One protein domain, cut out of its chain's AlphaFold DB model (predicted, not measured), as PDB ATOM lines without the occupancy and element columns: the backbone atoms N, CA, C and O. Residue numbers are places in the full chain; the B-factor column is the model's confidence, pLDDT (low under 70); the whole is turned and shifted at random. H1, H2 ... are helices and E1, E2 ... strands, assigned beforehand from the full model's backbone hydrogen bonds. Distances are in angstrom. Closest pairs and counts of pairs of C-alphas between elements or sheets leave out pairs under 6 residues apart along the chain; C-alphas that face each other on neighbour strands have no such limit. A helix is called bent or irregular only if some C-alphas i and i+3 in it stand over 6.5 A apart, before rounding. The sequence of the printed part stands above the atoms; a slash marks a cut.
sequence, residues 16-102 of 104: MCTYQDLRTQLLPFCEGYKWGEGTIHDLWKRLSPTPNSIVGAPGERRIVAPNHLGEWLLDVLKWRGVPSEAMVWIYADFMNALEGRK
ATOM      1  N   MET A  16     201.864 215.042 259.181       95.25
ATOM      2  CA  MET A  16     201.013 216.240 259.202       95.25
ATOM      3  C   MET A  16     200.960 216.811 260.615       95.25
ATOM      4  O   MET A  16     200.321 216.223 261.492       95.25
ATOM      5  N   CYS A  17     201.570 217.967 260.840       94.94
ATOM      6  CA  CYS A  17     201.742 218.514 262.184       94.94
ATOM      7  C   CYS A  17     201.508 220.027 262.226       94.94
ATOM      8  O   CYS A  17     201.522 220.702 261.192       94.94
ATOM      9  N   THR A  18     201.273 220.559 263.421       95.88
ATOM     10  CA  THR A  18     201.292 222.003 263.686       95.88
ATOM     11  C   THR A  18     202.728 222.503 263.859       95.88
ATOM     12  O   THR A  18     203.665 221.711 264.003       95.88
ATOM     13  N   TYR A  19     202.916 223.826 263.893       95.00
ATOM     14  CA  TYR A  19     204.215 224.405 264.246       95.00
ATOM     15  C   TYR A  19     204.645 224.003 265.661       95.00
ATOM     16  O   TYR A  19     205.813 223.699 265.890       95.00
ATOM     17  N   GLN A  20     203.696 223.954 266.601       94.12
ATOM     18  CA  GLN A  20     203.974 223.566 267.979       94.12
ATOM     19  C   GLN A  20     204.471 222.120 268.063       94.12
ATOM     20  O   GLN A  20     205.431 221.858 268.777       94.12
ATOM     21  N   ASP A  21     203.874 221.202 267.298       95.38
ATOM     22  CA  ASP A  21     204.329 219.811 267.222       95.38
ATOM     23  C   ASP A  21     205.768 219.718 266.707       95.38
ATOM     24  O   ASP A  21     206.609 219.071 267.331       95.38
ATOM     25  N   LEU A  22     206.057 220.406 265.594       94.88
ATOM     26  CA  LEU A  22     207.390 220.445 264.997       94.88
ATOM     27  C   LEU A  22     208.412 221.025 265.981       94.88
ATOM     28  O   LEU A  22     209.482 220.455 266.173       94.88
ATOM     29  N   ARG A  23     208.070 222.136 266.640       93.62
ATOM     30  CA  ARG A  23     208.931 222.768 267.639       93.62
ATOM     31  C   ARG A  23     209.171 221.843 268.824       93.62
ATOM     32  O   ARG A  23     210.321 221.658 269.195       93.62
ATOM     33  N   THR A  24     208.131 221.251 269.405       93.19
ATOM     34  CA  THR A  24     208.275 220.325 270.537       93.19
ATOM     35  C   THR A  24     209.178 219.145 270.186       93.19
ATOM     36  O   THR A  24     210.016 218.781 271.005       93.19
ATOM     37  N   GLN A  25     209.055 218.596 268.976       93.50
ATOM     38  CA  GLN A  25     209.893 217.480 268.547       93.50
ATOM     39  C   GLN A  25     211.351 217.890 268.308       93.50
ATOM     40  O   GLN A  25     212.267 217.151 268.658       93.50
ATOM     41  N   LEU A  26     211.580 219.040 267.669       92.69
ATOM     42  CA  LEU A  26     212.907 219.404 267.168       92.69
ATOM     43  C   LEU A  26     213.737 220.239 268.148       92.69
ATOM     44  O   LEU A  26     214.966 220.203 268.091       92.69
ATOM     45  N   LEU A  27     213.094 220.956 269.072       90.88
ATOM     46  CA  LEU A  27     213.767 221.836 270.030       90.88
ATOM     47  C   LEU A  27     214.846 221.138 270.881       90.88
ATOM     48  O   LEU A  27     215.901 221.745 271.060       90.88
ATOM     49  N   PRO A  28     214.680 219.882 271.347       89.88
ATOM     50  CA  PRO A  28     215.738 219.177 272.079       89.88
ATOM     51  C   PRO A  28     217.034 218.980 271.274       89.88
ATOM     52  O   PRO A  28     218.113 218.829 271.843       89.88
ATOM     53  N   PHE A  29     216.968 219.005 269.937       87.19
ATOM     54  CA  PHE A  29     218.155 218.941 269.072       87.19
ATOM     55  C   PHE A  29     218.804 220.311 268.850       87.19
ATOM     56  O   PHE A  29     219.891 220.392 268.287       87.19
ATOM     57  N   CYS A  30     218.161 221.376 269.312       84.81
ATOM     58  CA  CYS A  30     218.622 222.754 269.230       84.81
ATOM     59  C   CYS A  30     219.125 223.302 270.579       84.81
ATOM     60  O   CYS A  30     219.573 224.448 270.643       84.81
ATOM     61  N   GLU A  31     219.043 222.519 271.657       78.69
ATOM     62  CA  GLU A  31     219.403 222.956 273.008       78.69
ATOM     63  C   GLU A  31     220.875 223.389 273.097       78.69
ATOM     64  O   GLU A  31     221.772 222.735 272.566       78.69
ATOM     65  N   GLY A  32     221.117 224.537 273.739       72.50
ATOM     66  CA  GLY A  32     222.437 225.173 273.806       72.50
ATOM     67  C   GLY A  32     222.768 226.097 272.627       72.50
ATOM     68  O   GLY A  32     223.773 226.808 272.683       72.50
ATOM     69  N   TYR A  33     221.914 226.171 271.596       73.75
ATOM     70  CA  TYR A  33     222.166 226.974 270.397       73.75
ATOM     71  C   TYR A  33     221.097 228.050 270.177       73.75
ATOM     72  O   TYR A  33     219.964 227.764 269.796       73.75
ATOM     73  N   LYS A  34     221.487 229.325 270.320       71.56
ATOM     74  CA  LYS A  34     220.593 230.486 270.115       71.56
ATOM     75  C   LYS A  34     219.946 230.541 268.720       71.56
ATOM     76  O   LYS A  34     218.905 231.163 268.564       71.56
ATOM     77  N   TRP A  35     220.559 229.916 267.714       78.12
ATOM     78  CA  TRP A  35     220.058 229.892 266.336       78.12
ATOM     79  C   TRP A  35     219.029 228.781 266.073       78.12
ATOM     80  O   TRP A  35     218.300 228.852 265.084       78.12
ATOM     81  N   GLY A  36     218.951 227.762 266.935       80.75
ATOM     82  CA  GLY A  36     218.215 226.534 266.639       80.75
ATOM     83  C   GLY A  36     216.713 226.748 266.449       80.75
ATOM     84  O   GLY A  36     216.155 226.299 265.449       80.75
ATOM     85  N   GLU A  37     216.073 227.540 267.315       82.31
ATOM     86  CA  GLU A  37     214.651 227.892 267.165       82.31
ATOM     87  C   GLU A  37     214.347 228.614 265.845       82.31
ATOM     88  O   GLU A  37     213.329 228.339 265.208       82.31
ATOM     89  N   GLY A  38     215.249 229.493 265.398       89.38
ATOM     90  CA  GLY A  38     215.108 230.195 264.122       89.38
ATOM     91  C   GLY A  38     215.076 229.224 262.943       89.38
ATOM     92  O   GLY A  38     214.207 229.322 262.080       89.38
ATOM     93  N   THR A  39     215.948 228.214 262.955       91.75
ATOM     94  CA  THR A  39     215.998 227.221 261.870       91.75
ATOM     95  C   THR A  39     214.780 226.301 261.828       91.75
ATOM     96  O   THR A  39     214.393 225.869 260.745       91.75
ATOM     97  N   ILE A  40     214.134 226.031 262.970       94.06
ATOM     98  CA  ILE A  40     212.861 225.291 263.009       94.06
ATOM     99  C   ILE A  40     211.758 226.120 262.343       94.06
ATOM    100  O   ILE A  40     210.949 225.591 261.578       94.06
ATOM    101  N   HIS A  41     211.729 227.430 262.596       93.62
ATOM    102  CA  HIS A  41     210.781 228.332 261.949       93.62
ATOM    103  C   HIS A  41     211.034 228.458 260.437       93.62
ATOM    104  O   HIS A  41     210.085 228.463 259.649       93.62
ATOM    105  N   ASP A  42     212.294 228.492 260.009       93.19
ATOM    106  CA  ASP A  42     212.645 228.492 258.586       93.19
ATOM    107  C   ASP A  42     212.282 227.169 257.902       93.19
ATOM    108  O   ASP A  42     211.741 227.179 256.791       93.19
ATOM    109  N   LEU A  43     212.494 226.036 258.581       94.69
ATOM    110  CA  LEU A  43     211.999 224.736 258.134       94.69
ATOM    111  C   LEU A  43     210.477 224.776 257.970       94.69
ATOM    112  O   LEU A  43     209.986 224.455 256.891       94.69
ATOM    113  N   TRP A  44     209.738 225.231 258.988       95.31
ATOM    114  CA  TRP A  44     208.276 225.344 258.955       95.31
ATOM    115  C   TRP A  44     207.784 226.114 257.730       95.31
ATOM    116  O   TRP A  44     206.902 225.634 257.013       95.31
ATOM    117  N   LYS A  45     208.396 227.269 257.439       93.44
ATOM    118  CA  LYS A  45     208.049 228.117 256.288       93.44
ATOM    119  C   LYS A  45     208.182 227.408 254.942       93.44
ATOM    120  O   LYS A  45     207.413 227.726 254.038       93.44
ATOM    121  N   ARG A  46     209.114 226.459 254.815       92.88
ATOM    122  CA  ARG A  46     209.343 225.671 253.592       92.88
ATOM    123  C   ARG A  46     208.347 224.525 253.409       92.88
ATOM    124  O   ARG A  46     208.230 223.999 252.306       92.88
ATOM    125  N   LEU A  47     207.650 224.119 254.466       94.56
ATOM    126  CA  LEU A  47     206.678 223.032 254.398       94.56
ATOM    127  C   LEU A  47     205.384 223.481 253.719       94.56
ATOM    128  O   LEU A  47     204.935 224.617 253.883       94.56
ATOM    129  N   SER A  48     204.745 222.555 253.010       93.44
ATOM    130  CA  SER A  48     203.457 222.803 252.367       93.44
ATOM    131  C   SER A  48     202.313 222.736 253.386       93.44
ATOM    132  O   SER A  48     202.299 221.813 254.205       93.44
ATOM    133  N   PRO A  49     201.331 223.652 253.347       94.25
ATOM    134  CA  PRO A  49     200.115 223.526 254.149       94.25
ATOM    135  C   PRO A  49     199.320 222.276 253.755       94.25
ATOM    136  O   PRO A  49     199.333 221.853 252.598       94.25
ATOM    137  N   THR A  50     198.612 221.675 254.714       93.25
ATOM    138  CA  THR A  50     197.612 220.645 254.388       93.25
ATOM    139  C   THR A  50     196.412 221.280 253.675       93.25
ATOM    140  O   THR A  50     196.129 222.446 253.946       93.25
ATOM    141  N   PRO A  51     195.645 220.541 252.847       89.06
ATOM    142  CA  PRO A  51     194.539 221.105 252.058       89.06
ATOM    143  C   PRO A  51     193.502 221.911 252.855       89.06
ATOM    144  O   PRO A  51     192.931 222.859 252.333       89.06
ATOM    145  N   ASN A  52     193.290 221.562 254.129       88.25
ATOM    146  CA  ASN A  52     192.307 222.207 255.003       88.25
ATOM    147  C   ASN A  52     192.909 223.299 255.912       88.25
ATOM    148  O   ASN A  52     192.217 223.804 256.792       88.25
ATOM    149  N   SER A  53     194.195 223.633 255.756       90.19
ATOM    150  CA  SER A  53     194.872 224.638 256.586       90.19
ATOM    151  C   SER A  53     194.823 226.021 255.954       90.19
ATOM    152  O   SER A  53     195.141 226.188 254.778       90.19
ATOM    153  N   ILE A  54     194.539 227.031 256.776       91.69
ATOM    154  CA  ILE A  54     194.734 228.442 256.434       91.69
ATOM    155  C   ILE A  54     196.127 228.856 256.924       91.69
ATOM    156  O   ILE A  54     196.442 228.709 258.105       91.69
ATOM    157  N   VAL A  55     196.967 229.363 256.019       91.38
ATOM    158  CA  VAL A  55     198.336 229.796 256.346       91.38
ATOM    159  C   VAL A  55     198.300 230.960 257.341       91.38
ATOM    160  O   VAL A  55     197.624 231.957 257.098       91.38
ATOM    161  N   GLY A  56     199.033 230.842 258.451       88.69
ATOM    162  CA  GLY A  56     199.101 231.856 259.507       88.69
ATOM    163  C   GLY A  56     197.931 231.848 260.496       88.69
ATOM    164  O   GLY A  56     197.944 232.635 261.442       88.69
ATOM    165  N   ALA A  57     196.932 230.977 260.319       91.00
ATOM    166  CA  ALA A  57     195.816 230.862 261.253       91.00
ATOM    167  C   ALA A  57     196.161 229.968 262.462       91.00
ATOM    168  O   ALA A  57     196.972 229.040 262.343       91.00
ATOM    169  N   PRO A  58     195.518 230.178 263.628       87.62
ATOM    170  CA  PRO A  58     195.598 229.234 264.737       87.62
ATOM    171  C   PRO A  58     195.213 227.821 264.285       87.62
ATOM    172  O   PRO A  58     194.187 227.623 263.641       87.62
ATOM    173  N   GLY A  59     196.048 226.836 264.622       87.44
ATOM    174  CA  GLY A  59     195.835 225.445 264.215       87.44
ATOM    175  C   GLY A  59     196.303 225.109 262.796       87.44
ATOM    176  O   GLY A  59     195.998 224.017 262.322       87.44
ATOM    177  N   GLU A  60     197.056 225.991 262.125       94.56
ATOM    178  CA  GLU A  60     197.707 225.675 260.849       94.56
ATOM    179  C   GLU A  60     198.506 224.365 260.945       94.56
ATOM    180  O   GLU A  60     199.386 224.199 261.796       94.56
ATOM    181  N   ARG A  61     198.218 223.445 260.021       95.69
ATOM    182  CA  ARG A  61     198.954 222.192 259.840       95.69
ATOM    183  C   ARG A  61     199.692 222.179 258.513       95.69
ATOM    184  O   ARG A  61     199.131 222.570 257.483       95.69
ATOM    185  N   ARG A  62     200.919 221.665 258.529       96.62
ATOM    186  CA  ARG A  62     201.770 221.490 257.348       96.62
ATOM    187  C   ARG A  62     202.259 220.055 257.221       96.62
ATOM    188  O   ARG A  62     202.205 219.273 258.171       96.62
ATOM    189  N   ILE A  63     202.709 219.722 256.018       95.94
ATOM    190  CA  ILE A  63     203.199 218.406 255.626       95.94
ATOM    191  C   ILE A  63     204.728 218.404 255.712       95.94
ATOM    192  O   ILE A  63     205.408 219.109 254.967       95.94
ATOM    193  N   VAL A  64     205.264 217.571 256.597       94.75
ATOM    194  CA  VAL A  64     206.691 217.294 256.763       94.75
ATOM    195  C   VAL A  64     207.038 216.027 255.979       94.75
ATOM    196  O   VAL A  64     206.832 214.899 256.438       94.75
ATOM    197  N   ALA A  65     207.580 216.205 254.775       91.81
ATOM    198  CA  ALA A  65     208.112 215.096 253.990       91.81
ATOM    199  C   ALA A  65     209.416 214.556 254.620       91.81
ATOM    200  O   ALA A  65     210.240 215.366 255.063       91.81
ATOM    201  N   PRO A  66     209.660 213.228 254.605       92.88
ATOM    202  CA  PRO A  66     210.875 212.636 255.173       92.88
ATOM    203  C   PRO A  66     212.161 213.259 254.627       92.88
ATOM    204  O   PRO A  66     213.081 213.540 255.386       92.88
ATOM    205  N   ASN A  67     212.208 213.545 253.323       90.31
ATOM    206  CA  ASN A  67     213.389 214.136 252.695       90.31
ATOM    207  C   ASN A  67     213.708 215.531 253.255       90.31
ATOM    208  O   ASN A  67     214.848 215.759 253.646       90.31
ATOM    209  N   HIS A  68     212.714 216.424 253.354       89.50
ATOM    210  CA  HIS A  68     212.913 217.793 253.847       89.50
ATOM    211  C   HIS A  68     213.369 217.821 255.308       89.50
ATOM    212  O   HIS A  68     214.266 218.581 255.665       89.50
ATOM    213  N   LEU A  69     212.773 216.975 256.156       93.56
ATOM    214  CA  LEU A  69     213.214 216.873 257.546       93.56
ATOM    215  C   LEU A  69     214.603 216.232 257.644       93.56
ATOM    216  O   LEU A  69     215.417 216.664 258.451       93.56
ATOM    217  N   GLY A  70     214.899 215.242 256.803       93.62
ATOM    218  CA  GLY A  70     216.208 214.595 256.765       93.62
ATOM    219  C   GLY A  70     217.339 215.539 256.359       93.62
ATOM    220  O   GLY A  70     218.422 215.442 256.920       93.62
ATOM    221  N   GLU A  71     217.089 216.478 255.442       92.75
ATOM    222  CA  GLU A  71     218.056 217.527 255.078       92.75
ATOM    223  C   GLU A  71     218.348 218.451 256.265       92.75
ATOM    224  O   GLU A  71     219.507 218.661 256.608       92.75
ATOM    225  N   TRP A  72     217.307 218.923 256.955       93.50
ATOM    226  CA  TRP A  72     217.480 219.747 258.154       93.50
ATOM    227  C   TRP A  72     218.193 218.991 259.288       93.50
ATOM    228  O   TRP A  72     219.101 219.524 259.924       93.50
ATOM    229  N   LEU A  73     217.819 217.727 259.526       93.62
ATOM    230  CA  LEU A  73     218.449 216.885 260.547       93.62
ATOM    231  C   LEU A  73     219.911 216.598 260.220       93.62
ATOM    232  O   LEU A  73     220.724 216.562 261.136       93.62
ATOM    233  N   LEU A  74     220.260 216.409 258.948       93.06
ATOM    234  CA  LEU A  74     221.645 216.186 258.546       93.06
ATOM    235  C   LEU A  74     222.533 217.362 258.971       93.06
ATOM    236  O   LEU A  74     223.576 217.138 259.586       93.06
ATOM    237  N   ASP A  75     222.085 218.595 258.723       90.44
ATOM    238  CA  ASP A  75     222.810 219.799 259.130       90.44
ATOM    239  C   ASP A  75     222.933 219.884 260.660       90.44
ATOM    240  O   ASP A  75     224.033 220.033 261.195       90.44
ATOM    241  N   VAL A  76     221.823 219.731 261.388       89.88
ATOM    242  CA  VAL A  76     221.805 219.855 262.858       89.88
ATOM    243  C   VAL A  76     222.633 218.766 263.543       89.88
ATOM    244  O   VAL A  76     223.409 219.059 264.454       89.88
ATOM    245  N   LEU A  77     222.505 217.510 263.112       90.88
ATOM    246  CA  LEU A  77     223.244 216.388 263.696       90.88
ATOM    247  C   LEU A  77     224.744 216.515 263.424       90.88
ATOM    248  O   LEU A  77     225.539 216.302 264.343       90.88
ATOM    249  N   LYS A  78     225.128 216.960 262.219       89.56
ATOM    250  CA  LYS A  78     226.523 217.259 261.876       89.56
ATOM    251  C   LYS A  78     227.124 218.302 262.812       89.56
ATOM    252  O   LYS A  78     228.214 218.087 263.339       89.56
ATOM    253  N   TRP A  79     226.402 219.390 263.081       86.56
ATOM    254  CA  TRP A  79     226.841 220.418 264.031       86.56
ATOM    255  C   TRP A  79     227.002 219.897 265.460       86.56
ATOM    256  O   TRP A  79     227.898 220.341 266.177       86.56
ATOM    257  N   ARG A  80     226.166 218.942 265.877       86.12
ATOM    258  CA  ARG A  80     226.246 218.321 267.207       86.12
ATOM    259  C   ARG A  80     227.281 217.201 267.316       86.12
ATOM    260  O   ARG A  80     227.463 216.668 268.408       86.12
ATOM    261  N   GLY A  81     227.917 216.804 266.213       88.75
ATOM    262  CA  GLY A  81     228.763 215.610 266.174       88.75
ATOM    263  C   GLY A  81     227.982 214.312 266.421       88.75
ATOM    264  O   GLY A  81     228.556 213.326 266.879       88.75
ATOM    265  N   VAL A  82     226.671 214.312 266.151       89.88
ATOM    266  CA  VAL A  82     225.807 213.134 266.288       89.88
ATOM    267  C   VAL A  82     225.766 212.389 264.947       89.88
ATOM    268  O   VAL A  82     225.624 213.034 263.906       89.88
ATOM    269  N   PRO A  83     225.854 211.044 264.942       92.38
ATOM    270  CA  PRO A  83     225.698 210.239 263.734       92.38
ATOM    271  C   PRO A  83     224.416 210.556 262.954       92.38
ATOM    272  O   PRO A  83     223.331 210.650 263.533       92.38
ATOM    273  N   SER A  84     224.528 210.672 261.631       92.38
ATOM    274  CA  SER A  84     223.410 210.945 260.721       92.38
ATOM    275  C   SER A  84     222.349 209.841 260.777       92.38
ATOM    276  O   SER A  84     221.164 210.124 260.616       92.38
ATOM    277  N   GLU A  85     222.718 208.603 261.107       93.19
ATOM    278  CA  GLU A  85     221.806 207.472 261.308       93.19
ATOM    279  C   GLU A  85     220.741 207.752 262.379       93.19
ATOM    280  O   GLU A  85     219.658 207.158 262.348       93.19
ATOM    281  N   ALA A  86     221.005 208.698 263.289       91.94
ATOM    282  CA  ALA A  86     220.054 209.106 264.308       91.94
ATOM    283  C   ALA A  86     218.749 209.674 263.724       91.94
ATOM    284  O   ALA A  86     217.685 209.512 264.319       91.94
ATOM    285  N   MET A  87     218.785 210.268 262.526       93.12
ATOM    286  CA  MET A  87     217.589 210.857 261.910       93.12
ATOM    287  C   MET A  87     216.440 209.856 261.734       93.12
ATOM    288  O   MET A  87     215.274 210.239 261.740       93.12
ATOM    289  N   VAL A  88     216.767 208.568 261.616       93.19
ATOM    290  CA  VAL A  88     215.806 207.478 261.433       93.19
ATOM    291  C   VAL A  88     214.906 207.326 262.652       93.19
ATOM    292  O   VAL A  88     213.684 207.301 262.515       93.19
ATOM    293  N   TRP A  89     215.503 207.223 263.841       92.38
ATOM    294  CA  TRP A  89     214.728 207.067 265.067       92.38
ATOM    295  C   TRP A  89     214.043 208.377 265.448       92.38
ATOM    296  O   TRP A  89     212.926 208.328 265.941       92.38
ATOM    297  N   ILE A  90     214.640 209.536 265.133       93.88
ATOM    298  CA  ILE A  90     214.010 210.850 265.346       93.88
ATOM    299  C   ILE A  90     212.719 210.969 264.527       93.88
ATOM    300  O   ILE A  90     211.699 211.427 265.036       93.88
ATOM    301  N   TYR A  91     212.744 210.537 263.261       94.12
ATOM    302  CA  TYR A  91     211.556 210.550 262.407       94.12
ATOM    303  C   TYR A  91     210.485 209.571 262.904       94.12
ATOM    304  O   TYR A  91     209.306 209.918 262.954       94.12
ATOM    305  N   ALA A  92     210.892 208.359 263.294       92.06
ATOM    306  CA  ALA A  92     209.987 207.354 263.849       92.06
ATOM    307  C   ALA A  92     209.333 207.819 265.160       92.06
ATOM    308  O   ALA A  92     208.122 207.689 265.319       92.06
ATOM    309  N   ASP A  93     210.117 208.411 266.058       93.19
ATOM    310  CA  ASP A  93     209.635 208.996 267.307       93.19
ATOM    311  C   ASP A  93     208.615 210.111 267.044       93.19
ATOM    312  O   ASP A  93     207.536 210.113 267.634       93.19
ATOM    313  N   PHE A  94     208.880 210.984 266.065       94.56
ATOM    314  CA  PHE A  94     207.936 212.035 265.691       94.56
ATOM    315  C   PHE A  94     206.604 211.473 265.165       94.56
ATOM    316  O   PHE A  94     205.534 211.955 265.543       94.56
ATOM    317  N   MET A  95     206.640 210.434 264.322       92.19
ATOM    318  CA  MET A  95     205.415 209.760 263.869       92.19
ATOM    319  C   MET A  95     204.625 209.192 265.056       92.19
ATOM    320  O   MET A  95     203.441 209.501 265.205       92.19
ATOM    321  N   ASN A  96     205.292 208.448 265.943       91.50
ATOM    322  CA  ASN A  96     204.663 207.821 267.108       91.50
ATOM    323  C   ASN A  96     204.057 208.855 268.071       91.50
ATOM    324  O   ASN A  96     202.937 208.680 268.554       91.50
ATOM    325  N   ALA A  97     204.765 209.961 268.321       89.75
ATOM    326  CA  ALA A  97     204.298 211.038 269.191       89.75
ATOM    327  C   ALA A  97     202.993 211.676 268.685       89.75
ATOM    328  O   ALA A  97     202.147 212.089 269.482       89.75
ATOM    329  N   LEU A  98     202.806 211.749 267.364       89.00
ATOM    330  CA  LEU A  98     201.584 212.279 266.759       89.00
ATOM    331  C   LEU A  98     200.445 211.261 266.719       89.00
ATOM    332  O   LEU A  98     199.283 211.651 266.832       89.00
ATOM    333  N   GLU A  99     200.751 209.976 266.562       84.38
ATOM    334  CA  GLU A  99     199.750 208.907 266.609       84.38
ATOM    335  C   GLU A  99     199.187 208.721 268.019       84.38
ATOM    336  O   GLU A  99     197.967 208.673 268.179       84.38
ATOM    337  N   GLY A 100     200.040 208.738 269.046       74.81
ATOM    338  CA  GLY A 100     199.613 208.635 270.446       74.81
ATOM    339  C   GLY A 100     198.675 209.765 270.894       74.81
ATOM    340  O   GLY A 100     197.843 209.565 271.773       74.81
ATOM    341  N   ARG A 101     198.739 210.938 270.250       63.06
ATOM    342  CA  ARG A 101     197.838 212.076 270.518       63.06
ATOM    343  C   ARG A 101     196.457 211.947 269.880       63.06
ATOM    344  O   ARG A 101     195.565 212.701 270.249       63.06
ATOM    345  N   LYS A 102     196.259 211.028 268.929       57.84
ATOM    346  CA  LYS A 102     194.942 210.780 268.310       57.84
ATOM    347  C   LYS A 102     194.043 209.862 269.152       57.84
ATOM    348  O   LYS A 102     192.906 209.634 268.755       57.84
TER     349      LYS A 102
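What this domain is: This is residues 16 to 102 of the 104 residues of an uncharacterized protein of Hyphomicrobiaceae bacterium (UniProt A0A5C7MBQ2). Four helices cluster together, H1 and H3 between H2 and H4, with a small antiparallel ribbon, E1 and E2, toward one end of the long axis. The unnamed stretch 47 to 60 lies at that end, where residues 48 to 49 pair antiparallel with 62 to 63 of E2. The 87 printed residues hold four named helices and two named strands in the order E1 H1 H2 E2 H3 H4, mostly helix. The whole is compact, with a radius of gyration of the C-alphas of 12.8 A and spans of 39 by 26 by 20 A.

How they stand to each other: Start at E1, residues 16 to 18, antiparallel to E2, residues 61 to 64; N 17 and O 62 are within hydrogen-bond range at 3.0 A. H1, residues 19 to 29, touches H2, residues 36 to 46, as a helical hairpin at a steep tilt of 41 degrees, opposite ways; their closest C-alphas, of Arg 23 and Ile 40, are 6.6 A apart. H3, residues 66 to 80, touches H4, residues 86 to 102, through residues 86 to 91 of H4 alone, at a steep tilt of 56 degrees; the closest C-alphas, of Leu 73 and Met 87, are 6.2 A apart. H2 and H3 are close but not clearly touching, with C-alphas 43 and 72 closest at 7.4 A. H2 and H4 are apart. Every O i to N i+4 pair is within hydrogen-bond range in H2 and H3, but 5 of 7 in H1 and 11 of 13 in H4.

Where its parts are: Find C-alpha 16, where E1 begins, at (201.013, 216.240, 259.202). H1 is irregular, with C-alphas 25 and 28 at 7.0 A. H3 runs 20.3 A, and H4 runs 25.5 A to C-alpha 102 at (194.942, 210.780, 268.310).

The domain as a whole: The farthest C-alphas, of Asn 52 and Gly 81, are 38.7 A apart. The printed part has no cut; the link from H2 to E2 is long. Residues 101 to 102 are under pLDDT 70.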